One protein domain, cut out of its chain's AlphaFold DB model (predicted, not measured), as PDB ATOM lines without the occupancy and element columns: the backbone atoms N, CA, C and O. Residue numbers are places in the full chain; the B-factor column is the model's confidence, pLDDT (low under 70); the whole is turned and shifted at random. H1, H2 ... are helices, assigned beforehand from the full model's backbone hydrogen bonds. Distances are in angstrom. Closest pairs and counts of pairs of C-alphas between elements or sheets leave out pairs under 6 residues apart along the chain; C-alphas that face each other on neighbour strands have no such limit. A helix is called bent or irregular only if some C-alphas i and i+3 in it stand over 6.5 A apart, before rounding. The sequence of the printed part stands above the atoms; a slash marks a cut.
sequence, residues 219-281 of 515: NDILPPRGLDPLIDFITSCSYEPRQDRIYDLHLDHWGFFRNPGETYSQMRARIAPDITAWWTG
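What this domain is: This is residues 219 to 281 of the 515 residues of an uncharacterized protein of Fusarium oxysporum f. sp. conglutinans race 2 54008 (UniProt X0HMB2). Two helices, H1 and H2, meet as a skewed V, closest near Thr 235 and Arg 268, and the wide loop of residues 240 to 263 joins them at that end. The 63 printed residues hold two named helices, H1 then H2, and no named strand. The class is all helix, though under half of the residues, 29, are in named elements. The whole is compact, with a radius of gyration of the C-alphas of 11.4 A, and elongated, spanning 33 by 20 by 18 A.

How they stand to each other: After residues 219 to 227 comes H1, residues 228 to 239, which touches H2, residues 264 to 280; their closest C-alphas, of Thr 235 and Arg 268, are 5.7 A apart. They run opposite ways at a steep tilt of 61 degrees. In H1 every O i to N i+4 pair is within hydrogen-bond range; in H2, 11 of 13 are.

Where its parts are: H1 begins at C-alpha 228 (276.789, 274.977, 225.809) and is 15.7 A long. H2 ends at C-alpha 280 (285.105, 284.384, 222.106) and is 23.0 A long. H2 is irregular, with C-alphas 270 and 273 7.1 A apart, and has a kink of 45 degrees near residue 271.

The domain as a whole: The two farthest C-alphas, of Asp 220 and Gly 261, are 35.7 A apart. The link from H1 to H2 is long, 24 residues. The printed part has no cut, and no printed residue is under 70 in pLDDT.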
ATOM      1  N   ASN A 219     284.316 277.704 214.889       87.94
ATOM      2  CA  ASN A 219     283.441 278.834 215.214       87.94
ATOM      3  C   ASN A 219     282.030 278.693 214.624       87.94
ATOM      4  O   ASN A 219     281.067 279.159 215.231       87.94
ATOM      5  N   ASP A 220     281.885 278.014 213.484       83.50
ATOM      6  CA  ASP A 220     280.565 277.716 212.927       83.50
ATOM      7  C   ASP A 220     279.833 276.628 213.723       83.50
ATOM      8  O   ASP A 220     278.613 276.704 213.872       83.50
ATOM      9  N   ILE A 221     280.549 275.629 214.248       81.19
ATOM     10  CA  ILE A 221     279.968 274.568 215.093       81.19
ATOM     11  C   ILE A 221     279.637 275.097 216.496       81.19
ATOM     12  O   ILE A 221     278.619 274.721 217.074       81.19
ATOM     13  N   LEU A 222     280.489 275.968 217.037       84.00
ATOM     14  CA  LEU A 222     280.386 276.564 218.368       84.00
ATOM     15  C   LEU A 222     280.182 278.083 218.255       84.00
ATOM     16  O   LEU A 222     281.073 278.856 218.623       84.00
ATOM     17  N   PRO A 223     279.025 278.546 217.744       80.38
ATOM     18  CA  PRO A 223     278.771 279.972 217.612       80.38
ATOM     19  C   PRO A 223     278.674 280.631 218.999       80.38
ATOM     20  O   PRO A 223     278.272 279.976 219.963       80.38
ATOM     21  N   PRO A 224     278.917 281.952 219.127       76.50
ATOM     22  CA  PRO A 224     278.902 282.650 220.421       76.50
ATOM     23  C   PRO A 224     277.618 282.481 221.250       76.50
ATOM     24  O   PRO A 224     277.648 282.605 222.469       76.50
ATOM     25  N   ARG A 225     276.479 282.206 220.599       75.75
ATOM     26  CA  ARG A 225     275.175 281.973 221.250       75.75
ATOM     27  C   ARG A 225     274.864 280.490 221.519       75.75
ATOM     28  O   ARG A 225     273.775 280.197 221.991       75.75
ATOM     29  N   GLY A 226     275.781 279.577 221.199       82.81
ATOM     30  CA  GLY A 226     275.611 278.120 221.274       82.81
ATOM     31  C   GLY A 226     276.817 277.407 221.890       82.81
ATOM     32  O   GLY A 226     277.179 276.321 221.449       82.81
ATOM     33  N   LEU A 227     277.461 278.021 222.889       91.81
ATOM     34  CA  LEU A 227     278.666 277.486 223.538       91.81
ATOM     35  C   LEU A 227     278.386 276.429 224.616       91.81
ATOM     36  O   LEU A 227     279.327 275.982 225.266       91.81
ATOM     37  N   ASP A 228     277.136 275.997 224.810       93.00
ATOM     38  CA  ASP A 228     276.789 274.977 225.809       93.00
ATOM     39  C   ASP A 228     277.657 273.707 225.714       93.00
ATOM     40  O   ASP A 228     278.203 273.316 226.746       93.00
ATOM     41  N   PRO A 229     277.913 273.113 224.526       92.31
ATOM     42  CA  PRO A 229     278.792 271.945 224.423       92.31
ATOM     43  C   PRO A 229     280.225 272.215 224.897       92.31
ATOM     44  O   PRO A 229     280.843 271.361 225.528       92.31
ATOM     45  N   LEU A 230     280.759 273.411 224.623       94.31
ATOM     46  CA  LEU A 230     282.085 273.816 225.090       94.31
ATOM     47  C   LEU A 230     282.099 274.014 226.610       94.31
ATOM     48  O   LEU A 230     283.032 273.575 227.282       94.31
ATOM     49  N   ILE A 231     281.072 274.670 227.148       97.25
ATOM     50  CA  ILE A 231     280.916 274.894 228.587       97.25
ATOM     51  C   ILE A 231     280.829 273.550 229.311       97.25
ATOM     52  O   ILE A 231     281.518 273.355 230.309       97.25
ATOM     53  N   ASP A 232     280.041 272.607 228.797       97.31
ATOM     54  CA  ASP A 232     279.929 271.253 229.343       97.31
ATOM     55  C   ASP A 232     281.243 270.480 229.258       97.31
ATOM     56  O   ASP A 232     281.641 269.828 230.227       97.31
ATOM     57  N   PHE A 233     281.957 270.600 228.138       95.94
ATOM     58  CA  PHE A 233     283.262 269.980 227.956       95.94
ATOM     59  C   PHE A 233     284.292 270.486 228.978       95.94
ATOM     60  O   PHE A 233     284.919 269.681 229.671       95.94
ATOM     61  N   ILE A 234     284.441 271.807 229.121       97.31
ATOM     62  CA  ILE A 234     285.379 272.406 230.084       97.31
ATOM     63  C   ILE A 234     284.945 272.089 231.517       97.31
ATOM     64  O   ILE A 234     285.785 271.715 232.332       97.31
ATOM     65  N   THR A 235     283.644 272.162 231.824       98.12
ATOM     66  CA  THR A 235     283.122 271.793 233.150       98.12
ATOM     67  C   THR A 235     283.493 270.353 233.489       98.12
ATOM     68  O   THR A 235     284.054 270.110 234.553       98.12
ATOM     69  N   SER A 236     283.258 269.411 232.572       97.12
ATOM     70  CA  SER A 236     283.585 267.991 232.756       97.12
ATOM     71  C   SER A 236     285.078 267.759 232.972       97.12
ATOM     72  O   SER A 236     285.461 267.020 233.878       97.12
ATOM     73  N   CYS A 237     285.934 268.419 232.187       95.62
ATOM     74  CA  CYS A 237     287.385 268.292 232.324       95.62
ATOM     75  C   CYS A 237     287.917 268.900 233.630       95.62
ATOM     76  O   CYS A 237     288.945 268.458 234.133       95.62
ATOM     77  N   SER A 238     287.219 269.889 234.192       97.00
ATOM     78  CA  SER A 238     287.649 270.630 235.381       97.00
ATOM     79  C   SER A 238     286.948 270.216 236.683       97.00
ATOM     80  O   SER A 238     287.307 270.737 237.744       97.00
ATOM     81  N   TYR A 239     285.948 269.326 236.621       97.06
ATOM     82  CA  TYR A 239     285.086 268.994 237.762       97.06
ATOM     83  C   TYR A 239     285.817 268.228 238.865       97.06
ATOM     84  O   TYR A 239     285.657 268.527 240.050       97.06
ATOM     85  N   GLU A 240     286.627 267.245 238.483       95.31
ATOM     86  CA  GLU A 240     287.405 266.469 239.444       95.31
ATOM     87  C   GLU A 240     288.608 267.270 239.972       95.31
ATOM     88  O   GLU A 240     289.125 268.166 239.280       95.31
ATOM     89  N   PRO A 241     289.096 266.950 241.190       92.88
ATOM     90  CA  PRO A 241     290.377 267.445 241.668       92.88
ATOM     91  C   PRO A 241     291.462 267.238 240.614       92.88
ATOM     92  O   PRO A 241     291.477 266.233 239.904       92.88
ATOM     93  N   ARG A 242     292.385 268.194 240.495       90.69
ATOM     94  CA  ARG A 242     293.305 268.267 239.353       90.69
ATOM     95  C   ARG A 242     294.092 266.977 239.098       90.69
ATOM     96  O   ARG A 242     294.260 266.585 237.945       90.69
ATOM     97  N   GLN A 243     294.531 266.291 240.154       89.19
ATOM     98  CA  GLN A 243     295.232 265.011 240.040       89.19
ATOM     99  C   GLN A 243     294.365 263.882 239.442       89.19
ATOM    100  O   GLN A 243     294.889 263.011 238.744       89.19
ATOM    101  N   ASP A 244     293.049 263.942 239.636       90.62
ATOM    102  CA  ASP A 244     292.080 262.908 239.253       90.62
ATOM    103  C   ASP A 244     291.409 263.192 237.898       90.62
ATOM    104  O   ASP A 244     290.768 262.316 237.319       90.62
ATOM    105  N   ARG A 245     291.605 264.391 237.329       90.81
ATOM    106  CA  ARG A 245     291.116 264.735 235.984       90.81
ATOM    107  C   ARG A 245     291.686 263.769 234.951       90.81
ATOM    108  O   ARG A 245     292.906 263.675 234.804       90.81
ATOM    109  N   ILE A 246     290.813 263.107 234.192       86.88
ATOM    110  CA  ILE A 246     291.199 262.233 233.070       86.88
ATOM    111  C   ILE A 246     291.905 263.050 231.982       86.88
ATOM    112  O   ILE A 246     292.895 262.602 231.405       86.88
ATOM    113  N   TYR A 247     291.416 264.267 231.747       91.62
ATOM    114  CA  TYR A 247     291.999 265.216 230.816       91.62
ATOM    115  C   TYR A 247     292.062 266.600 231.468       91.62
ATOM    116  O   TYR A 247     291.048 267.270 231.628       91.62
ATOM    117  N   ASP A 248     293.257 266.995 231.914       93.19
ATOM    118  CA  ASP A 248     293.479 268.294 232.553       93.19
ATOM    119  C   ASP A 248     293.731 269.362 231.482       93.19
ATOM    120  O   ASP A 248     294.675 269.249 230.700       93.19
ATOM    121  N   LEU A 249     292.897 270.404 231.457       95.31
ATOM    122  CA  LEU A 249     293.014 271.511 230.505       95.31
ATOM    123  C   LEU A 249     294.017 272.585 230.949       95.31
ATOM    124  O   LEU A 249     294.366 273.444 230.144       95.31
ATOM    125  N   HIS A 250     294.484 272.534 232.202       95.75
ATOM    126  CA  HIS A 250     295.413 273.509 232.789       95.75
ATOM    127  C   HIS A 250     294.862 274.945 232.771       95.75
ATOM    128  O   HIS A 250     295.584 275.896 232.480       95.75
ATOM    129  N   LEU A 251     293.571 275.108 233.063       97.06
ATOM    130  CA  LEU A 251     292.882 276.405 233.040       97.06
ATOM    131  C   LEU A 251     292.442 276.873 234.437       97.06
ATOM    132  O   LEU A 251     291.593 277.750 234.569       97.06
ATOM    133  N   ASP A 252     293.012 276.315 235.504       96.56
ATOM    134  CA  ASP A 252     292.663 276.671 236.885       96.56
ATOM    135  C   ASP A 252     292.923 278.158 237.172       96.56
ATOM    136  O   ASP A 252     292.148 278.786 237.889       96.56
ATOM    137  N   HIS A 253     293.942 278.765 236.549       96.44
ATOM    138  CA  HIS A 253     294.229 280.202 236.659       96.44
ATOM    139  C   HIS A 253     293.184 281.100 235.982       96.44
ATOM    140  O   HIS A 253     293.180 282.310 236.213       96.44
ATOM    141  N   TRP A 254     292.281 280.526 235.183       97.69
ATOM    142  CA  TRP A 254     291.075 281.174 234.658       97.69
ATOM    143  C   TRP A 254     289.843 280.971 235.554       97.69
ATOM    144  O   TRP A 254     288.763 281.435 235.211       97.69
ATOM    145  N   GLY A 255     289.978 280.291 236.699       97.19
ATOM    146  CA  GLY A 255     288.854 279.969 237.586       97.19
ATOM    147  C   GLY A 255     288.093 278.694 237.199       97.19
ATOM    148  O   GLY A 255     287.065 278.376 237.808       97.19
ATOM    149  N   PHE A 256     288.584 277.943 236.204       97.62
ATOM    150  CA  PHE A 256     287.941 276.729 235.688       97.62
ATOM    151  C   PHE A 256     288.339 275.504 236.512       97.62
ATOM    152  O   PHE A 256     289.068 274.623 236.060       97.62
ATOM    153  N   PHE A 257     287.849 275.456 237.745       97.06
ATOM    154  CA  PHE A 257     287.989 274.333 238.670       97.06
ATOM    155  C   PHE A 257     286.776 274.285 239.601       97.06
ATOM    156  O   PHE A 257     286.066 275.282 239.753       97.06
ATOM    157  N   ARG A 258     286.526 273.131 240.220       97.62
ATOM    158  CA  ARG A 258     285.426 272.935 241.169       97.62
ATOM    159  C   ARG A 258     285.757 273.501 242.554       97.62
ATOM    160  O   ARG A 258     286.790 273.162 243.130       97.62
ATOM    161  N   ASN A 259     284.854 274.295 243.126       96.81
ATOM    162  CA  ASN A 259     284.974 274.755 244.512       96.81
ATOM    163  C   ASN A 259     284.622 273.643 245.523       96.81
ATOM    164  O   ASN A 259     283.837 272.743 245.206       96.81
ATOM    165  N   PRO A 260     285.129 273.705 246.772       96.19
ATOM    166  CA  PRO A 260     284.744 272.756 247.816       96.19
ATOM    167  C   PRO A 260     283.219 272.675 247.990       96.19
ATOM    168  O   PRO A 260     282.556 273.686 248.204       96.19
ATOM    169  N   GLY A 261     282.662 271.464 247.887       96.12
ATOM    170  CA  GLY A 261     281.224 271.206 248.041       96.12
ATOM    171  C   GLY A 261     280.342 271.582 246.842       96.12
ATOM    172  O   GLY A 261     279.146 271.312 246.872       96.12
ATOM    173  N   GLU A 262     280.903 272.150 245.774       97.94
ATOM    174  CA  GLU A 262     280.139 272.601 244.607       97.94
ATOM    175  C   GLU A 262     279.591 271.416 243.791       97.94
ATOM    176  O   GLU A 262     280.307 270.450 243.509       97.94
ATOM    177  N   THR A 263     278.317 271.451 243.400       98.19
ATOM    178  CA  THR A 263     277.742 270.448 242.486       98.19
ATOM    179  C   THR A 263     278.148 270.729 241.036       98.19
ATOM    180  O   THR A 263     278.562 271.835 240.697       98.19
ATOM    181  N   TYR A 264     278.008 269.742 240.142       98.12
ATOM    182  CA  TYR A 264     278.313 269.930 238.714       98.12
ATOM    183  C   TYR A 264     277.511 271.085 238.099       98.12
ATOM    184  O   TYR A 264     278.071 271.942 237.421       98.12
ATOM    185  N   SER A 265     276.208 271.159 238.390       98.25
ATOM    186  CA  SER A 265     275.340 272.226 237.880       98.25
ATOM    187  C   SER A 265     275.718 273.608 238.419       98.25
ATOM    188  O   SER A 265     275.681 274.578 237.664       98.25
ATOM    189  N   GLN A 266     276.119 273.701 239.691       98.56
ATOM    190  CA  GLN A 266     276.603 274.948 240.291       98.56
ATOM    191  C   GLN A 266     277.907 275.411 239.637       98.56
ATOM    192  O   GLN A 266     277.999 276.568 239.228       98.56
ATOM    193  N   MET A 267     278.876 274.503 239.464       98.31
ATOM    194  CA  MET A 267     280.138 274.808 238.791       98.31
ATOM    195  C   MET A 267     279.897 275.277 237.360       98.31
ATOM    196  O   MET A 267     280.363 276.356 236.998       98.31
ATOM    197  N   ARG A 268     279.131 274.508 236.571       98.31
ATOM    198  CA  ARG A 268     278.787 274.836 235.180       98.31
ATOM    199  C   ARG A 268     278.212 276.246 235.073       98.31
ATOM    200  O   ARG A 268     278.663 277.033 234.247       98.31
ATOM    201  N   ALA A 269     277.233 276.574 235.921       98.31
ATOM    202  CA  ALA A 269     276.588 277.884 235.925       98.31
ATOM    203  C   ALA A 269     277.559 279.015 236.301       98.31
ATOM    204  O   ALA A 269     277.502 280.085 235.700       98.31
ATOM    205  N   ARG A 270     278.463 278.776 237.259       98.00
ATOM    206  CA  ARG A 270     279.460 279.761 237.695       98.00
ATOM    207  C   ARG A 270     280.498 280.061 236.616       98.00
ATOM    208  O   ARG A 270     280.809 281.227 236.411       98.00
ATOM    209  N   ILE A 271     281.049 279.039 235.958       97.81
ATOM    210  CA  ILE A 271     282.156 279.223 235.003       97.81
ATOM    211  C   ILE A 271     281.684 279.582 233.588       97.81
ATOM    212  O   ILE A 271     282.479 280.078 232.795       97.81
ATOM    213  N   ALA A 272     280.407 279.363 233.255       97.44
ATOM    214  CA  ALA A 272     279.862 279.619 231.920       97.44
ATOM    215  C   ALA A 272     280.113 281.048 231.377       97.44
ATOM    216  O   ALA A 272     280.517 281.159 230.212       97.44
ATOM    217  N   PRO A 273     279.926 282.140 232.153       96.06
ATOM    218  CA  PRO A 273     280.202 283.495 231.668       96.06
ATOM    219  C   PRO A 273     281.685 283.714 231.341       96.06
ATOM    220  O   PRO A 273     282.007 284.262 230.286       96.06
ATOM    221  N   ASP A 274     282.581 283.226 232.203       96.31
ATOM    222  CA  ASP A 274     284.029 283.365 232.026       96.31
ATOM    223  C   ASP A 274     284.532 282.524 230.846       96.31
ATOM    224  O   ASP A 274     285.322 283.015 230.043       96.31
ATOM    225  N   ILE A 275     284.022 281.296 230.670       96.56
ATOM    226  CA  ILE A 275     284.299 280.460 229.488       96.56
ATOM    227  C   ILE A 275     283.854 281.172 228.213       96.56
ATOM    228  O   ILE A 275     284.590 281.188 227.229       96.56
ATOM    229  N   THR A 276     282.659 281.764 228.220       95.50
ATOM    230  CA  THR A 276     282.117 282.474 227.056       95.50
ATOM    231  C   THR A 276     283.014 283.651 226.675       95.50
ATOM    232  O   THR A 276     283.414 283.775 225.515       95.50
ATOM    233  N   ALA A 277     283.387 284.487 227.649       95.25
ATOM    234  CA  ALA A 277     284.294 285.612 227.425       95.25
ATOM    235  C   ALA A 277     285.688 285.151 226.959       95.25
ATOM    236  O   ALA A 277     286.251 285.718 226.024       95.25
ATOM    237  N   TRP A 278     286.225 284.094 227.569       96.06
ATOM    238  CA  TRP A 278     287.524 283.519 227.227       96.06
ATOM    239  C   TRP A 278     287.561 282.926 225.811       96.06
ATOM    240  O   TRP A 278     288.486 283.219 225.049       96.06
ATOM    241  N   TRP A 279     286.558 282.130 225.427       94.75
ATOM    242  CA  TRP A 279     286.510 281.438 224.134       94.75
ATOM    243  C   TRP A 279     286.281 282.387 222.959       94.75
ATOM    244  O   TRP A 279     286.936 282.271 221.927       94.75
ATOM    245  N   THR A 280     285.381 283.358 223.128       93.00
ATOM    246  CA  THR A 280     285.105 284.384 222.106       93.00
ATOM    247  C   THR A 280     286.181 285.474 222.028       93.00
ATOM    248  O   THR A 280     286.168 286.285 221.103       93.00
ATOM    249  N   GLY A 281     287.100 285.506 222.997       94.06
ATOM    250  CA  GLY A 281     288.200 286.459 223.074       94.06
ATOM    251  C   GLY A 281     289.449 286.044 222.291       94.06
ATOM    252  O   GLY A 281     289.445 285.129 221.471       94.06
TER     253      GLY A 281